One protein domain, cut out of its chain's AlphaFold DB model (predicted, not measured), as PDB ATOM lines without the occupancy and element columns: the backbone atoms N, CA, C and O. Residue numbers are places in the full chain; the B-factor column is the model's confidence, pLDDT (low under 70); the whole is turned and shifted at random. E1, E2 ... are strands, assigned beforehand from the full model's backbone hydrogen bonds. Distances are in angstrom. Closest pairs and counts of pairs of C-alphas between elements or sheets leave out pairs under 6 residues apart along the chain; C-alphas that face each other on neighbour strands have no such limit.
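This is residues 124 to 174 of the 295 residues of an uncharacterized protein of Caballeronia sp. SBC1 (UniProt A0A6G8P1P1). This is a thin rod with little regular structure: two small antiparallel hairpins, E3 with E4 and E1 with E2, set one beyond the other along its length. The loop of residues 128 to 139 makes one end, while that of residues 158 to 169 folds back toward the middle. The 51 printed residues hold no named helix and four strands, E1 to E4 in order, with 17 residues: all strand, extended, radius of gyration of the C-alphas 17.5 A, spans 58 by 18 by 10 A.

E3, residues 153 to 157, is 11.7 A long; E4 is residues 170 to 173, ending at C-alpha 173 (49.381, 76.376, 83.213). E1, residues 124 to 127, begins at C-alpha 124 (38.856, 55.406, 104.020); E2 is residues 140 to 143.

E3 and E4 are antiparallel at 151 degrees, with N 154 and O 172 2.8 A apart. E1 and E2 are antiparallel at 157 degrees, with N 126 and O 140 2.8 A apart. E2 and E3 are apart.

The C-alphas farthest apart, Gly 133 and Asn 174, are 58.1 A apart. The printed part has no cut. Links E1 to E2 and E3 to E4 are long. No printed residue is under 70.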
ATOM      1  N   ASN A 124      38.048  55.858 102.894       93.25
ATOM      2  CA  ASN A 124      38.856  55.406 104.020       93.25
ATOM      3  C   ASN A 124      37.967  54.824 105.119       93.25
ATOM      4  O   ASN A 124      36.901  55.365 105.426       93.25
ATOM      5  N   THR A 125      38.441  53.752 105.760       94.38
ATOM      6  CA  THR A 125      37.819  53.227 106.983       94.38
ATOM      7  C   THR A 125      38.413  53.952 108.183       94.38
ATOM      8  O   THR A 125      39.587  53.774 108.500       94.38
ATOM      9  N   VAL A 126      37.606  54.775 108.847       94.12
ATOM     10  CA  VAL A 126      37.984  55.497 110.071       94.12
ATOM     11  C   VAL A 126      37.831  54.591 111.292       94.12
ATOM     12  O   VAL A 126      38.685  54.586 112.173       94.12
ATOM     13  N   ALA A 127      36.765  53.791 111.320       95.00
ATOM     14  CA  ALA A 127      36.546  52.769 112.333       95.00
ATOM     15  C   ALA A 127      35.896  51.537 111.700       95.00
ATOM     16  O   ALA A 127      34.922  51.653 110.952       95.00
ATOM     17  N   ALA A 128      36.442  50.360 112.003       93.62
ATOM     18  CA  ALA A 128      35.882  49.093 111.551       93.62
ATOM     19  C   ALA A 128      34.534  48.804 112.231       93.62
ATOM     20  O   ALA A 128      34.252  49.299 113.325       93.62
ATOM     21  N   ALA A 129      33.716  47.970 111.590       95.25
ATOM     22  CA  ALA A 129      32.511  47.434 112.203       95.25
ATOM     23  C   ALA A 129      32.862  46.629 113.467       95.25
ATOM     24  O   ALA A 129      33.810  45.841 113.477       95.25
ATOM     25  N   VAL A 130      32.083  46.813 114.530       95.94
ATOM     26  CA  VAL A 130      32.250  46.122 115.812       95.94
ATOM     27  C   VAL A 130      31.051  45.220 116.046       95.94
ATOM     28  O   VAL A 130      29.909  45.585 115.776       95.94
ATOM     29  N   TRP A 131      31.310  44.023 116.557       93.44
ATOM     30  CA  TRP A 131      30.256  43.094 116.928       93.44
ATOM     31  C   TRP A 131      29.624  43.472 118.267       93.44
ATOM     32  O   TRP A 131      30.325  43.646 119.262       93.44
ATOM     33  N   THR A 132      28.295  43.546 118.311       92.06
ATOM     34  CA  THR A 132      27.530  43.943 119.512       92.06
ATOM     35  C   THR A 132      26.870  42.771 120.243       92.06
ATOM     36  O   THR A 132      26.188  42.970 121.241       92.06
ATOM     37  N   GLY A 133      27.050  41.542 119.754       87.94
ATOM     38  CA  GLY A 133      26.344  40.354 120.245       87.94
ATOM     39  C   GLY A 133      25.097  40.010 119.429       87.94
ATOM     40  O   GLY A 133      24.797  38.831 119.270       87.94
ATOM     41  N   SER A 134      24.410  41.008 118.865       87.62
ATOM     42  CA  SER A 134      23.225  40.818 118.012       87.62
ATOM     43  C   SER A 134      23.432  41.230 116.551       87.62
ATOM     44  O   SER A 134      22.540  41.020 115.737       87.62
ATOM     45  N   GLY A 135      24.570  41.838 116.220       91.62
ATOM     46  CA  GLY A 135      24.866  42.333 114.878       91.62
ATOM     47  C   GLY A 135      26.135  43.171 114.821       91.62
ATOM     48  O   GLY A 135      26.730  43.511 115.853       91.62
ATOM     49  N   TRP A 136      26.535  43.511 113.600       96.25
ATOM     50  CA  TRP A 136      27.641  44.422 113.335       96.25
ATOM     51  C   TRP A 136      27.189  45.881 113.399       96.25
ATOM     52  O   TRP A 136      26.129  46.240 112.888       96.25
ATOM     53  N   THR A 137      28.003  46.752 113.996       96.81
ATOM     54  CA  THR A 137      27.828  48.196 113.825       96.81
ATOM     55  C   THR A 137      28.168  48.607 112.396       96.81
ATOM     56  O   THR A 137      28.982  47.974 111.724       96.81
ATOM     57  N   VAL A 138      27.601  49.724 111.945       93.69
ATOM     58  CA  VAL A 138      28.011  50.342 110.680       93.69
ATOM     59  C   VAL A 138      29.459  50.844 110.826       93.69
ATOM     60  O   VAL A 138      29.758  51.500 111.829       93.69
ATOM     61  N   PRO A 139      30.371  50.541 109.881       96.44
ATOM     62  CA  PRO A 139      31.723  51.084 109.913       96.44
ATOM     63  C   PRO A 139      31.686  52.602 109.702       96.44
ATOM     64  O   PRO A 139      30.830  53.127 108.987       96.44
ATOM     65  N   GLN A 140      32.625  53.327 110.304       96.31
ATOM     66  CA  GLN A 140      32.767  54.757 110.039       96.31
ATOM     67  C   GLN A 140      33.646  54.944 108.811       96.31
ATOM     68  O   GLN A 140      34.831  54.609 108.835       96.31
ATOM     69  N   CYS A 141      33.065  55.496 107.752       95.75
ATOM     70  CA  CYS A 141      33.748  55.739 106.489       95.75
ATOM     71  C   CYS A 141      33.920  57.244 106.263       95.75
ATOM     72  O   CYS A 141      33.017  58.027 106.561       95.75
ATOM     73  N   SER A 142      35.059  57.649 105.706       95.62
ATOM     74  CA  SER A 142      35.278  59.012 105.221       95.62
ATOM     75  C   SER A 142      35.614  58.989 103.737       95.62
ATOM     76  O   SER A 142      36.344  58.116 103.269       95.62
ATOM     77  N   TYR A 143      35.055  59.942 102.995       95.75
ATOM     78  CA  TYR A 143      35.335  60.113 101.577       95.75
ATOM     79  C   TYR A 143      36.206  61.349 101.363       95.75
ATOM     80  O   TYR A 143      35.892  62.436 101.849       95.75
ATOM     81  N   VAL A 144      37.288  61.173 100.614       95.31
ATOM     82  CA  VAL A 144      38.173  62.240 100.158       95.31
ATOM     83  C   VAL A 144      37.983  62.368  98.655       95.31
ATOM     84  O   VAL A 144      38.324  61.454  97.905       95.31
ATOM     85  N   ALA A 145      37.446  63.501  98.208       94.69
ATOM     86  CA  ALA A 145      37.268  63.764  96.785       94.69
ATOM     87  C   ALA A 145      38.629  63.880  96.063       94.69
ATOM     88  O   ALA A 145      39.592  64.375  96.663       94.69
ATOM     89  N   PRO A 146      38.726  63.446  94.793       95.44
ATOM     90  CA  PRO A 146      39.933  63.639  94.001       95.44
ATOM     91  C   PRO A 146      40.242  65.135  93.835       95.44
ATOM     92  O   PRO A 146      39.323  65.931  93.624       95.44
ATOM     93  N   PRO A 147      41.520  65.542  93.914       94.94
ATOM     94  CA  PRO A 147      41.909  66.931  93.724       94.94
ATOM     95  C   PRO A 147      41.737  67.352  92.260       94.94
ATOM     96  O   PRO A 147      41.931  66.557  91.339       94.94
ATOM     97  N   SER A 148      41.422  68.628  92.050       94.88
ATOM     98  CA  SER A 148      41.316  69.259  90.732       94.88
ATOM     99  C   SER A 148      42.414  70.301  90.533       94.88
ATOM    100  O   SER A 148      42.916  70.876  91.502       94.88
ATOM    101  N   CYS A 149      42.765  70.587  89.278       93.50
ATOM    102  CA  CYS A 149      43.705  71.665  88.989       93.50
ATOM    103  C   CYS A 149      43.138  73.035  89.409       93.50
ATOM    104  O   CYS A 149      41.926  73.254  89.300       93.50
ATOM    105  N   PRO A 150      43.987  73.964  89.889       93.88
ATOM    106  CA  PRO A 150      43.577  75.337  90.167       93.88
ATOM    107  C   PRO A 150      43.073  76.054  88.909       93.88
ATOM    108  O   PRO A 150      43.395  75.676  87.781       93.88
ATOM    109  N   SER A 151      42.333  77.148  89.100       90.62
ATOM    110  CA  SER A 151      41.929  78.016  87.987       90.62
ATOM    111  C   SER A 151      43.150  78.499  87.193       90.62
ATOM    112  O   SER A 151      44.137  78.938  87.780       90.62
ATOM    113  N   GLY A 152      43.072  78.439  85.861       86.75
ATOM    114  CA  GLY A 152      44.175  78.798  84.961       86.75
ATOM    115  C   GLY A 152      45.138  77.653  84.629       86.75
ATOM    116  O   GLY A 152      46.103  77.891  83.913       86.75
ATOM    117  N   TYR A 153      44.874  76.432  85.100       92.38
ATOM    118  CA  TYR A 153      45.632  75.229  84.751       92.38
ATOM    119  C   TYR A 153      44.729  74.191  84.072       92.38
ATOM    120  O   TYR A 153      43.553  74.064  84.417       92.38
ATOM    121  N   SER A 154      45.290  73.426  83.139       91.75
ATOM    122  CA  SER A 154      44.671  72.235  82.553       91.75
ATOM    123  C   SER A 154      45.258  70.976  83.171       91.75
ATOM    124  O   SER A 154      46.439  70.914  83.519       91.75
ATOM    125  N   GLN A 155      44.413  69.959  83.302       94.88
ATOM    126  CA  GLN A 155      44.824  68.660  83.805       94.88
ATOM    127  C   GLN A 155      45.607  67.899  82.734       94.88
ATOM    128  O   GLN A 155      45.075  67.593  81.670       94.88
ATOM    129  N   THR A 156      46.859  67.567  83.040       93.94
ATOM    130  CA  THR A 156      47.733  66.754  82.178       93.94
ATOM    131  C   THR A 156      47.832  65.304  82.648       93.94
ATOM    132  O   THR A 156      48.140  64.425  81.849       93.94
ATOM    133  N   ALA A 157      47.519  65.030  83.920       94.75
ATOM    134  CA  ALA A 157      47.416  63.675  84.460       94.75
ATOM    135  C   ALA A 157      46.294  63.558  85.503       94.75
ATOM    136  O   ALA A 157      46.088  64.453  86.329       94.75
ATOM    137  N   ALA A 158      45.566  62.439  85.468       93.06
ATOM    138  CA  ALA A 158      44.505  62.138  86.423       93.06
ATOM    139  C   ALA A 158      45.076  61.786  87.809       93.06
ATOM    140  O   ALA A 158      46.065  61.054  87.881       93.06
ATOM    141  N   PRO A 159      44.463  62.251  88.916       95.56
ATOM    142  CA  PRO A 159      44.852  61.794  90.240       95.56
ATOM    143  C   PRO A 159      44.542  60.298  90.387       95.56
ATOM    144  O   PRO A 159      43.501  59.811  89.949       95.56
ATOM    145  N   SER A 160      45.440  59.576  91.046       95.56
ATOM    146  CA  SER A 160      45.318  58.156  91.372       95.56
ATOM    147  C   SER A 160      45.238  57.965  92.882       95.56
ATOM    148  O   SER A 160      45.849  58.714  93.642       95.56
ATOM    149  N   TRP A 161      44.474  56.973  93.329       94.88
ATOM    150  CA  TRP A 161      44.376  56.631  94.744       94.88
ATOM    151  C   TRP A 161      45.412  55.570  95.103       94.88
ATOM    152  O   TRP A 161      45.403  54.485  94.528       94.88
ATOM    153  N   ASN A 162      46.287  55.855  96.069       93.44
ATOM    154  CA  ASN A 162      47.330  54.914  96.501       93.44
ATOM    155  C   ASN A 162      46.931  54.051  97.716       93.44
ATOM    156  O   ASN A 162      47.789  53.414  98.324       93.44
ATOM    157  N   GLY A 163      45.655  54.080  98.112       89.94
ATOM    158  CA  GLY A 163      45.146  53.415  99.315       89.94
ATOM    159  C   GLY A 163      45.040  54.315 100.551       89.94
ATOM    160  O   GLY A 163      44.409  53.914 101.520       89.94
ATOM    161  N   SER A 164      45.617  55.521 100.527       89.19
ATOM    162  CA  SER A 164      45.575  56.460 101.665       89.19
ATOM    163  C   SER A 164      45.373  57.923 101.266       89.19
ATOM    164  O   SER A 164      44.771  58.693 102.014       89.19
ATOM    165  N   ALA A 165      45.858  58.315 100.088       93.31
ATOM    166  CA  ALA A 165      45.750  59.664  99.561       93.31
ATOM    167  C   ALA A 165      45.688  59.658  98.027       93.31
ATOM    168  O   ALA A 165      46.107  58.704  97.361       93.31
ATOM    169  N   TRP A 166      45.193  60.763  97.469       95.81
ATOM    170  CA  TRP A 166      45.279  61.043  96.040       95.81
ATOM    171  C   TRP A 166      46.685  61.525  95.680       95.81
ATOM    172  O   TRP A 166      47.207  62.454  96.296       95.81
ATOM    173  N   THR A 167      47.294  60.916  94.669       95.81
ATOM    174  CA  THR A 167      48.630  61.254  94.165       95.81
ATOM    175  C   THR A 167      48.633  61.327  92.640       95.81
ATOM    176  O   THR A 167      47.723  60.828  91.983       95.81
ATOM    177  N   GLY A 168      49.649  61.958  92.049       94.25
ATOM    178  CA  GLY A 168      49.826  61.959  90.591       94.25
ATOM    179  C   GLY A 168      48.938  62.935  89.809       94.25
ATOM    180  O   GLY A 168      48.881  62.832  88.588       94.25
ATOM    181  N   LEU A 169      48.275  63.895  90.470       96.19
ATOM    182  CA  LEU A 169      47.625  65.000  89.759       96.19
ATOM    183  C   LEU A 169      48.689  65.828  89.020       96.19
ATOM    184  O   LEU A 169      49.551  66.438  89.654       96.19
ATOM    185  N   GLY A 170      48.603  65.857  87.693       94.94
ATOM    186  CA  GLY A 170      49.419  66.713  86.836       94.94
ATOM    187  C   GLY A 170      48.614  67.925  86.387       94.94
ATOM    188  O   GLY A 170      47.521  67.761  85.841       94.94
ATOM    189  N   CYS A 171      49.154  69.122  86.607       95.06
ATOM    190  CA  CYS A 171      48.557  70.376  86.159       95.06
ATOM    191  C   CYS A 171      49.592  71.190  85.389       95.06
ATOM    192  O   CYS A 171      50.711  71.384  85.864       95.06
ATOM    193  N   GLU A 172      49.195  71.710  84.236       92.25
ATOM    194  CA  GLU A 172      50.004  72.622  83.432       92.25
ATOM    195  C   GLU A 172      49.264  73.945  83.271       92.25
ATOM    196  O   GLU A 172      48.041  73.961  83.135       92.25
ATOM    197  N   ALA A 173      49.988  75.062  83.363       89.31
ATOM    198  CA  ALA A 173      49.381  76.376  83.213       89.31
ATOM    199  C   ALA A 173      48.805  76.492  81.802       89.31
ATOM    200  O   ALA A 173      49.485  76.186  80.823       89.31
ATOM    201  N   ASN A 174      47.569  76.966  81.697       83.00
ATOM    202  CA  ASN A 174      46.989  77.291  80.409       83.00
ATOM    203  C   ASN A 174      47.840  78.402  79.806       83.00
ATOM    204  O   ASN A 174      47.848  79.529  80.312       83.00
TER     205      ASN A 174